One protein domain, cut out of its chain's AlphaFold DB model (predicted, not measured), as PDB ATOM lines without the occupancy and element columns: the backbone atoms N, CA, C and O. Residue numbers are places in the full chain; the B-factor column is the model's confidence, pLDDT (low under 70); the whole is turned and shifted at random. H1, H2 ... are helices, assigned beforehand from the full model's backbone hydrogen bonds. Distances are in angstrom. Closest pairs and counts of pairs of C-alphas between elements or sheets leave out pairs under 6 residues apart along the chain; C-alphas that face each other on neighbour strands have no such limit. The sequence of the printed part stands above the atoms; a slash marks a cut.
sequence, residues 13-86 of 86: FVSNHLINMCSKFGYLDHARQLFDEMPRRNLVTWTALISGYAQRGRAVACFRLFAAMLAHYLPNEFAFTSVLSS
ATOM      1  N   PHE A  13     119.940 146.966  88.727       76.12
ATOM      2  CA  PHE A  13     120.128 146.303  87.446       76.12
ATOM      3  C   PHE A  13     121.167 147.002  86.554       76.12
ATOM      4  O   PHE A  13     122.069 146.337  86.036       76.12
ATOM      5  N   VAL A  14     121.068 148.328  86.410       77.56
ATOM      6  CA  VAL A  14     121.990 149.158  85.617       77.56
ATOM      7  C   VAL A  14     123.380 149.126  86.240       77.56
ATOM      8  O   VAL A  14     124.357 148.853  85.547       77.56
ATOM      9  N   SER A  15     123.469 149.302  87.557       77.31
ATOM     10  CA  SER A  15     124.734 149.255  88.294       77.31
ATOM     11  C   SER A  15     125.416 147.885  88.189       77.31
ATOM     12  O   SER A  15     126.614 147.802  87.918       77.31
ATOM     13  N   ASN A  16     124.652 146.791  88.289       79.94
ATOM     14  CA  ASN A  16     125.174 145.437  88.085       79.94
ATOM     15  C   ASN A  16     125.658 145.206  86.645       79.94
ATOM     16  O   ASN A  16     126.694 144.569  86.441       79.94
ATOM     17  N   HIS A  17     124.938 145.727  85.647       82.62
ATOM     18  CA  HIS A  17     125.364 145.653  84.248       82.62
ATOM     19  C   HIS A  17     126.662 146.425  84.010       82.62
ATOM     20  O   HIS A  17     127.571 145.897  83.368       82.62
ATOM     21  N   LEU A  18     126.777 147.633  84.565       79.00
ATOM     22  CA  LEU A  18     127.978 148.457  84.461       79.00
ATOM     23  C   LEU A  18     129.178 147.792  85.141       79.00
ATOM     24  O   LEU A  18     130.226 147.690  84.514       79.00
ATOM     25  N   ILE A  19     129.026 147.242  86.350       82.00
ATOM     26  CA  ILE A  19     130.104 146.494  87.023       82.00
ATOM     27  C   ILE A  19     130.544 145.295  86.183       82.00
ATOM     28  O   ILE A  19     131.739 145.104  85.975       82.00
ATOM     29  N   ASN A  20     129.604 144.506  85.658       80.56
ATOM     30  CA  ASN A  20     129.928 143.354  84.818       80.56
ATOM     31  C   ASN A  20     130.682 143.768  83.540       80.56
ATOM     32  O   ASN A  20     131.675 143.141  83.170       80.56
ATOM     33  N   MET A  21     130.243 144.843  82.883       79.31
ATOM     34  CA  MET A  21     130.913 145.394  81.704       79.31
ATOM     35  C   MET A  21     132.308 145.929  82.051       79.31
ATOM     36  O   MET A  21     133.291 145.501  81.446       79.31
ATOM     37  N   CYS A  22     132.434 146.797  83.056       74.88
ATOM     38  CA  CYS A  22     133.712 147.362  83.492       74.88
ATOM     39  C   CYS A  22     134.713 146.269  83.900       74.88
ATOM     40  O   CYS A  22     135.876 146.328  83.496       74.88
ATOM     41  N   SER A  23     134.258 145.229  84.607       74.94
ATOM     42  CA  SER A  23     135.056 144.044  84.939       74.94
ATOM     43  C   SER A  23     135.587 143.327  83.693       74.94
ATOM     44  O   SER A  23     136.777 143.013  83.632       74.94
ATOM     45  N   LYS A  24     134.745 143.105  82.671       73.50
ATOM     46  CA  LYS A  24     135.147 142.445  81.414       73.50
ATOM     47  C   LYS A  24     136.165 143.265  80.622       73.50
ATOM     48  O   LYS A  24     137.166 142.721  80.158       73.50
ATOM     49  N   PHE A  25     135.957 144.574  80.512       75.94
ATOM     50  CA  PHE A  25     136.837 145.457  79.740       75.94
ATOM     51  C   PHE A  25     138.095 145.906  80.500       75.94
ATOM     52  O   PHE A  25     138.960 146.555  79.922       75.94
ATOM     53  N   GLY A  26     138.262 145.497  81.763       73.31
ATOM     54  CA  GLY A  26     139.473 145.761  82.548       73.31
ATOM     55  C   GLY A  26     139.477 147.092  83.295       73.31
ATOM     56  O   GLY A  26     140.475 147.419  83.931       73.31
ATOM     57  N   TYR A  27     138.361 147.819  83.299       82.12
ATOM     58  CA  TYR A  27     138.162 149.036  84.089       82.12
ATOM     59  C   TYR A  27     137.807 148.691  85.541       82.12
ATOM     60  O   TYR A  27     136.786 149.130  86.071       82.12
ATOM     61  N   LEU A  28     138.636 147.866  86.191       83.06
ATOM     62  CA  LEU A  28     138.365 147.361  87.540       83.06
ATOM     63  C   LEU A  28     138.303 148.473  88.587       83.06
ATOM     64  O   LEU A  28     137.518 148.363  89.520       83.06
ATOM     65  N   ASP A  29     139.075 149.544  88.420       85.25
ATOM     66  CA  ASP A  29     139.064 150.665  89.364       85.25
ATOM     67  C   ASP A  29     137.742 151.447  89.283       85.25
ATOM     68  O   ASP A  29     137.172 151.805  90.310       85.25
ATOM     69  N   HIS A  30     137.174 151.594  88.080       82.94
ATOM     70  CA  HIS A  30     135.845 152.188  87.890       82.94
ATOM     71  C   HIS A  30     134.734 151.248  88.374       82.94
ATOM     72  O   HIS A  30     133.798 151.688  89.034       82.94
ATOM     73  N   ALA A  31     134.850 149.941  88.098       85.88
ATOM     74  CA  ALA A  31     133.923 148.939  88.628       85.88
ATOM     75  C   ALA A  31     133.914 148.955  90.163       85.88
ATOM     76  O   ALA A  31     132.860 148.828  90.783       85.88
ATOM     77  N   ARG A  32     135.092 149.133  90.770       87.31
ATOM     78  CA  ARG A  32     135.265 149.232  92.215       87.31
ATOM     79  C   ARG A  32     134.663 150.513  92.778       87.31
ATOM     80  O   ARG A  32     133.957 150.435  93.774       87.31
ATOM     81  N   GLN A  33     134.897 151.651  92.132       87.44
ATOM     82  CA  GLN A  33     134.293 152.917  92.531       87.44
ATOM     83  C   GLN A  33     132.762 152.838  92.481       87.44
ATOM     84  O   GLN A  33     132.109 153.132  93.478       87.44
ATOM     85  N   LEU A  34     132.190 152.348  91.374       85.44
ATOM     86  CA  LEU A  34     130.740 152.180  91.252       85.44
ATOM     87  C   LEU A  34     130.206 151.240  92.338       85.44
ATOM     88  O   LEU A  34     129.198 151.522  92.976       85.44
ATOM     89  N   PHE A  35     130.910 150.134  92.583       87.12
ATOM     90  CA  PHE A  35     130.573 149.204  93.651       87.12
ATOM     91  C   PHE A  35     130.557 149.889  95.025       87.12
ATOM     92  O   PHE A  35     129.628 149.670  95.801       87.12
ATOM     93  N   ASP A  36     131.554 150.716  95.336       87.69
ATOM     94  CA  ASP A  36     131.673 151.427  96.613       87.69
ATOM     95  C   ASP A  36     130.610 152.546  96.756       87.69
ATOM     96  O   ASP A  36     130.125 152.784  97.863       87.69
ATOM     97  N   GLU A  37     130.148 153.137  95.650       86.38
ATOM     98  CA  GLU A  37     129.060 154.131  95.604       86.38
ATOM     99  C   GLU A  37     127.647 153.514  95.692       86.38
ATOM    100  O   GLU A  37     126.683 154.209  96.016       86.38
ATOM    101  N   MET A  38     127.488 152.207  95.436       82.62
ATOM    102  CA  MET A  38     126.175 151.552  95.474       82.62
ATOM    103  C   MET A  38     125.592 151.474  96.899       82.62
ATOM    104  O   MET A  38     126.157 150.785  97.754       82.62
ATOM    105  N   PRO A  39     124.401 152.056  97.153       80.06
ATOM    106  CA  PRO A  39     123.764 152.012  98.472       80.06
ATOM    107  C   PRO A  39     123.217 150.621  98.825       80.06
ATOM    108  O   PRO A  39     123.071 150.281  99.997       80.06
ATOM    109  N   ARG A  40     122.903 149.797  97.817       79.31
ATOM    110  CA  ARG A  40     122.451 148.409  97.980       79.31
ATOM    111  C   ARG A  40     123.238 147.518  97.036       79.31
ATOM    112  O   ARG A  40     123.337 147.811  95.851       79.31
ATOM    113  N   ARG A  41     123.756 146.411  97.562       84.81
ATOM    114  CA  ARG A  41     124.544 145.420  96.817       84.81
ATOM    115  C   ARG A  41     123.903 144.056  97.008       84.81
ATOM    116  O   ARG A  41     123.540 143.700  98.128       84.81
ATOM    117  N   ASN A  42     123.743 143.305  95.927       84.25
ATOM    118  CA  ASN A  42     123.250 141.933  95.989       84.25
ATOM    119  C   ASN A  42     124.346 140.941  95.576       84.25
ATOM    120  O   ASN A  42     125.440 141.333  95.169       84.25
ATOM    121  N   LEU A  43     124.050 139.644  95.669       83.56
ATOM    122  CA  LEU A  43     125.006 138.587  95.340       83.56
ATOM    123  C   LEU A  43     125.555 138.729  93.910       83.56
ATOM    124  O   LEU A  43     126.731 138.469  93.664       83.56
ATOM    125  N   VAL A  44     124.730 139.212  92.977       84.06
ATOM    126  CA  VAL A  44     125.140 139.483  91.592       84.06
ATOM    127  C   VAL A  44     126.168 140.619  91.532       84.06
ATOM    128  O   VAL A  44     127.167 140.490  90.831       84.06
ATOM    129  N   THR A  45     125.987 141.693  92.309       84.81
ATOM    130  CA  THR A  45     126.954 142.801  92.405       84.81
ATOM    131  C   THR A  45     128.328 142.315  92.882       84.81
ATOM    132  O   THR A  45     129.355 142.632  92.282       84.81
ATOM    133  N   TRP A  46     128.354 141.513  93.953       89.62
ATOM    134  CA  TRP A  46     129.591 140.982  94.533       89.62
ATOM    135  C   TRP A  46     130.302 140.008  93.594       89.62
ATOM    136  O   TRP A  46     131.505 140.135  93.361       89.62
ATOM    137  N   THR A  47     129.561 139.055  93.029       88.12
ATOM    138  CA  THR A  47     130.131 138.031  92.143       88.12
ATOM    139  C   THR A  47     130.682 138.640  90.855       88.12
ATOM    140  O   THR A  47     131.784 138.276  90.454       88.12
ATOM    141  N   ALA A  48     130.014 139.639  90.267       86.81
ATOM    142  CA  ALA A  48     130.511 140.345  89.084       86.81
ATOM    143  C   ALA A  48     131.862 141.047  89.322       86.81
ATOM    144  O   ALA A  48     132.748 141.004  88.461       86.81
ATOM    145  N   LEU A  49     132.054 141.668  90.491       87.25
ATOM    146  CA  LEU A  49     133.324 142.315  90.831       87.25
ATOM    147  C   LEU A  49     134.417 141.280  91.148       87.25
ATOM    148  O   LEU A  49     135.533 141.383  90.636       87.25
ATOM    149  N   ILE A  50     134.096 140.243  91.930       88.38
ATOM    150  CA  ILE A  50     135.029 139.155  92.274       88.38
ATOM    151  C   ILE A  50     135.523 138.438  91.013       88.38
ATOM    152  O   ILE A  50     136.730 138.226  90.872       88.38
ATOM    153  N   SER A  51     134.628 138.106  90.077       86.31
ATOM    154  CA  SER A  51     134.995 137.486  88.800       86.31
ATOM    155  C   SER A  51     135.892 138.395  87.958       86.31
ATOM    156  O   SER A  51     136.843 137.902  87.352       86.31
ATOM    157  N   GLY A  52     135.651 139.710  87.968       86.81
ATOM    158  CA  GLY A  52     136.517 140.688  87.306       86.81
ATOM    159  C   GLY A  52     137.950 140.677  87.846       86.81
ATOM    160  O   GLY A  52     138.906 140.595  87.074       86.81
ATOM    161  N   TYR A  53     138.116 140.696  89.171       86.50
ATOM    162  CA  TYR A  53     139.439 140.593  89.797       86.50
ATOM    163  C   TYR A  53     140.106 139.228  89.540       86.50
ATOM    164  O   TYR A  53     141.320 139.176  89.317       86.50
ATOM    165  N   ALA A  54     139.330 138.138  89.513       86.50
ATOM    166  CA  ALA A  54     139.843 136.779  89.323       86.50
ATOM    167  C   ALA A  54     140.421 136.584  87.917       86.50
ATOM    168  O   ALA A  54     141.533 136.080  87.767       86.50
ATOM    169  N   GLN A  55     139.719 137.078  86.892       84.31
ATOM    170  CA  GLN A  55     140.167 137.031  85.494       84.31
ATOM    171  C   GLN A  55     141.461 137.821  85.243       84.31
ATOM    172  O   GLN A  55     142.132 137.607  84.239       84.31
ATOM    173  N   ARG A  56     141.833 138.731  86.152       84.12
ATOM    174  CA  ARG A  56     143.061 139.538  86.078       84.12
ATOM    175  C   ARG A  56     144.147 139.075  87.053       84.12
ATOM    176  O   ARG A  56     145.104 139.809  87.284       84.12
ATOM    177  N   GLY A  57     143.995 137.892  87.656       85.06
ATOM    178  CA  GLY A  57     144.986 137.310  88.566       85.06
ATOM    179  C   GLY A  57     145.124 138.034  89.910       85.06
ATOM    180  O   GLY A  57     146.077 137.792  90.649       85.06
ATOM    181  N   ARG A  58     144.184 138.916  90.275       84.94
ATOM    182  CA  ARG A  58     144.230 139.691  91.527       84.94
ATOM    183  C   ARG A  58     143.615 138.901  92.691       84.94
ATOM    184  O   ARG A  58     142.659 139.346  93.325       84.94
ATOM    185  N   ALA A  59     144.185 137.732  92.990       83.06
ATOM    186  CA  ALA A  59     143.636 136.766  93.950       83.06
ATOM    187  C   ALA A  59     143.402 137.349  95.357       83.06
ATOM    188  O   ALA A  59     142.347 137.131  95.949       83.06
ATOM    189  N   VAL A  60     144.336 138.155  95.879       89.56
ATOM    190  CA  VAL A  60     144.201 138.786  97.208       89.56
ATOM    191  C   VAL A  60     142.961 139.688  97.282       89.56
ATOM    192  O   VAL A  60     142.224 139.650  98.266       89.56
ATOM    193  N   ALA A  61     142.691 140.465  96.227       86.56
ATOM    194  CA  ALA A  61     141.503 141.314  96.153       86.56
ATOM    195  C   ALA A  61     140.214 140.482  96.068       86.56
ATOM    196  O   ALA A  61     139.236 140.827  96.731       86.56
ATOM    197  N   CYS A  62     140.225 139.368  95.324       86.69
ATOM    198  CA  CYS A  62     139.101 138.428  95.281       86.69
ATOM    199  C   CYS A  62     138.765 137.883  96.669       86.69
ATOM    200  O   CYS A  62     137.614 137.971  97.083       86.69
ATOM    201  N   PHE A  63     139.756 137.366  97.402       86.94
ATOM    202  CA  PHE A  63     139.528 136.806  98.735       86.94
ATOM    203  C   PHE A  63     139.029 137.859  99.724       86.94
ATOM    204  O   PHE A  63     138.097 137.590 100.479       86.94
ATOM    205  N   ARG A  64     139.572 139.083  99.677       90.25
ATOM    206  CA  ARG A  64     139.080 140.198 100.504       90.25
ATOM    207  C   ARG A  64     137.620 140.536 100.211       90.25
ATOM    208  O   ARG A  64     136.846 140.742 101.141       90.25
ATOM    209  N   LEU A  65     137.247 140.608  98.933       87.94
ATOM    210  CA  LEU A  65     135.869 140.886  98.520       87.94
ATOM    211  C   LEU A  65     134.923 139.744  98.893       87.94
ATOM    212  O   LEU A  65     133.817 140.002  99.354       87.94
ATOM    213  N   PHE A  66     135.365 138.496  98.748       85.69
ATOM    214  CA  PHE A  66     134.588 137.327  99.142       85.69
ATOM    215  C   PHE A  66     134.366 137.272 100.659       85.69
ATOM    216  O   PHE A  66     133.242 137.064 101.099       85.69
ATOM    217  N   ALA A  67     135.395 137.545 101.464       87.31
ATOM    218  CA  ALA A  67     135.263 137.628 102.918       87.31
ATOM    219  C   ALA A  67     134.314 138.759 103.349       87.31
ATOM    220  O   ALA A  67     133.479 138.557 104.225       87.31
ATOM    221  N   ALA A  68     134.390 139.929 102.704       88.06
ATOM    222  CA  ALA A  68     133.474 141.039 102.965       88.06
ATOM    223  C   ALA A  68     132.024 140.705 102.573       88.06
ATOM    224  O   ALA A  68     131.097 141.026 103.313       88.06
ATOM    225  N   MET A  69     131.829 140.020 101.442       86.06
ATOM    226  CA  MET A  69     130.528 139.498 101.027       86.06
ATOM    227  C   MET A  69     129.980 138.536 102.087       86.06
ATOM    228  O   MET A  69     128.856 138.707 102.546       86.06
ATOM    229  N   LEU A  70     130.786 137.561 102.513       83.88
ATOM    230  CA  LEU A  70     130.410 136.618 103.559       83.88
ATOM    231  C   LEU A  70     130.044 137.344 104.853       83.88
ATOM    232  O   LEU A  70     128.973 137.090 105.372       83.88
ATOM    233  N   ALA A  71     130.832 138.309 105.323       83.69
ATOM    234  CA  ALA A  71     130.506 139.086 106.520       83.69
ATOM    235  C   ALA A  71     129.206 139.908 106.398       83.69
ATOM    236  O   ALA A  71     128.551 140.157 107.403       83.69
ATOM    237  N   HIS A  72     128.823 140.321 105.185       81.19
ATOM    238  CA  HIS A  72     127.566 141.028 104.926       81.19
ATOM    239  C   HIS A  72     126.353 140.084 104.881       81.19
ATOM    240  O   HIS A  72     125.251 140.489 105.244       81.19
ATOM    241  N   TYR A  73     126.523 138.844 104.413       75.44
ATOM    242  CA  TYR A  73     125.434 137.859 104.322       75.44
ATOM    243  C   TYR A  73     125.350 136.897 105.502       75.44
ATOM    244  O   TYR A  73     124.284 136.334 105.689       75.44
ATOM    245  N   LEU A  74     126.431 136.736 106.270       69.94
ATOM    246  CA  LEU A  74     126.522 135.931 107.489       69.94
ATOM    247  C   LEU A  74     126.090 136.610 108.803       69.94
ATOM    248  O   LEU A  74     126.113 135.898 109.810       69.94
ATOM    249  N   PRO A  75     125.650 137.886 108.900       65.50
ATOM    250  CA  PRO A  75     124.995 138.357 110.108       65.50
ATOM    251  C   PRO A  75     123.545 137.854 110.087       65.50
ATOM    252  O   PRO A  75     122.585 138.610 110.198       65.50
ATOM    253  N   ASN A  76     123.383 136.547 109.886       56.31
ATOM    254  CA  ASN A  76     122.161 135.834 110.165       56.31
ATOM    255  C   ASN A  76     122.001 136.007 111.672       56.31
ATOM    256  O   ASN A  76     122.902 135.648 112.428       56.31
ATOM    257  N   GLU A  77     120.879 136.545 112.116       55.94
ATOM    258  CA  GLU A  77     120.524 136.712 113.529       55.94
ATOM    259  C   GLU A  77     120.824 135.445 114.370       55.94
ATOM    260  O   GLU A  77     121.236 135.528 115.522       55.94
ATOM    261  N   PHE A  78     120.760 134.267 113.735       54.97
ATOM    262  CA  PHE A  78     121.096 132.952 114.289       54.97
ATOM    263  C   PHE A  78     122.594 132.642 114.475       54.97
ATOM    264  O   PHE A  78     122.947 131.865 115.357       54.97
ATOM    265  N   ALA A  79     123.489 133.213 113.663       60.12
ATOM    266  CA  ALA A  79     124.933 132.996 113.803       60.12
ATOM    267  C   ALA A  79     125.499 133.765 115.009       60.12
ATOM    268  O   ALA A  79     126.402 133.287 115.694       60.12
ATOM    269  N   PHE A  80     124.926 134.936 115.313       55.25
ATOM    270  CA  PHE A  80     125.242 135.674 116.534       55.25
ATOM    271  C   PHE A  80     124.703 134.969 117.780       55.25
ATOM    272  O   PHE A  80     125.439 134.847 118.757       55.25
ATOM    273  N   THR A  81     123.467 134.452 117.751       60.38
ATOM    274  CA  THR A  81     122.925 133.702 118.896       60.38
ATOM    275  C   THR A  81     123.665 132.393 119.137       60.38
ATOM    276  O   THR A  81     123.883 132.064 120.294       60.38
ATOM    277  N   SER A  82     124.141 131.690 118.101       60.50
ATOM    278  CA  SER A  82     124.930 130.464 118.300       60.50
ATOM    279  C   SER A  82     126.293 130.707 118.950       60.50
ATOM    280  O   SER A  82     126.805 129.829 119.633       60.50
ATOM    281  N   VAL A  83     126.896 131.884 118.734       64.88
ATOM    282  CA  VAL A  83     128.166 132.262 119.381       64.88
ATOM    283  C   VAL A  83     127.927 132.826 120.787       64.88
ATOM    284  O   VAL A  83     128.744 132.606 121.672       64.88
ATOM    285  N   LEU A  84     126.804 133.517 121.015       60.81
ATOM    286  CA  LEU A  84     126.404 134.033 122.332       60.81
ATOM    287  C   LEU A  84     125.788 132.969 123.257       60.81
ATOM    288  O   LEU A  84     125.723 133.200 124.460       60.81
ATOM    289  N   SER A  85     125.328 131.830 122.729       56.12
ATOM    290  CA  SER A  85     124.768 130.725 123.522       56.12
ATOM    291  C   SER A  85     125.791 129.647 123.904       56.12
ATOM    292  O   SER A  85     125.371 128.550 124.277       56.12
ATOM    293  N   SER A  86     127.095 129.913 123.759       47.91
ATOM    294  CA  SER A  86     128.169 128.985 124.139       47.91
ATOM    295  C   SER A  86     128.926 129.434 125.380       47.91
ATOM    296  O   SER A  86     128.970 130.649 125.659       47.91
TER     297      SER A  86
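What this domain is: This is residues 13 to 86 of the 86 residues of the protein "Putative pentatricopeptide" of Rosa chinensis (UniProt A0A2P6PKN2). The longest helix, H4, packs along one side of H3, and H3 joins H1 and H2 in a bundle of three helices that runs up and down, each helix running against the one before it. Beyond this body a tail, residues 74 to 86 with the short helix H5, sticks out and makes much of the length. The printed part has 74 residues with five named helices, H1 to H5 in chain order, and no named strand; its class is all helix. The whole is loose, with a radius of gyration of the C-alphas of 14.3 A, and elongated, spanning 48 by 26 by 15 A.

How they stand to each other: H4, residues 59 to 73, touches H3, residues 43 to 55, at a shallow tilt of 11 degrees, opposite ways; their closest C-alphas, Ile 50 and Cys 62, are 5.1 A apart. H3 is the hub, touching three helices. It touches H1, residues 13 to 25, at 5 degrees, a shallow tilt, the same way, with the closest C-alphas, Ser 23 and Gly 52, 4.4 A apart. H2, residues 28 to 37, forms a helical hairpin with H1, at a shallow tilt of 20 degrees; their closest C-alphas, Ile 19 and Ala 31, are 4.8 A apart. H2 and H3 are a hairpin too, with the closest C-alphas, Leu 28 and Gly 52, 6.9 A apart. H4 is apart from H1 and H2. H5, residues 77 to 84, touches no helix. In H1, H2, H3, H4 and H5 every O i to N i+4 pair is within hydrogen-bond range.

Where its parts are: H4 is 21.0 A long, from C-alpha 59 at (143.636, 136.766, 93.950) to C-alpha 73. H1, 18.4 A, begins at C-alpha 13, (120.128, 146.303, 87.446). H3 measures 18.1 A, H2 14.1 A and H5 10.9 A, ending at C-alpha 84, (126.404, 134.033, 122.332).

The domain as a whole: The C-alphas farthest apart, of Phe 25 and Ser 86, are 48.1 A apart. The printed part has no cut, and its four links between helices are tight. Residues 74 to 86 have pLDDT under 70.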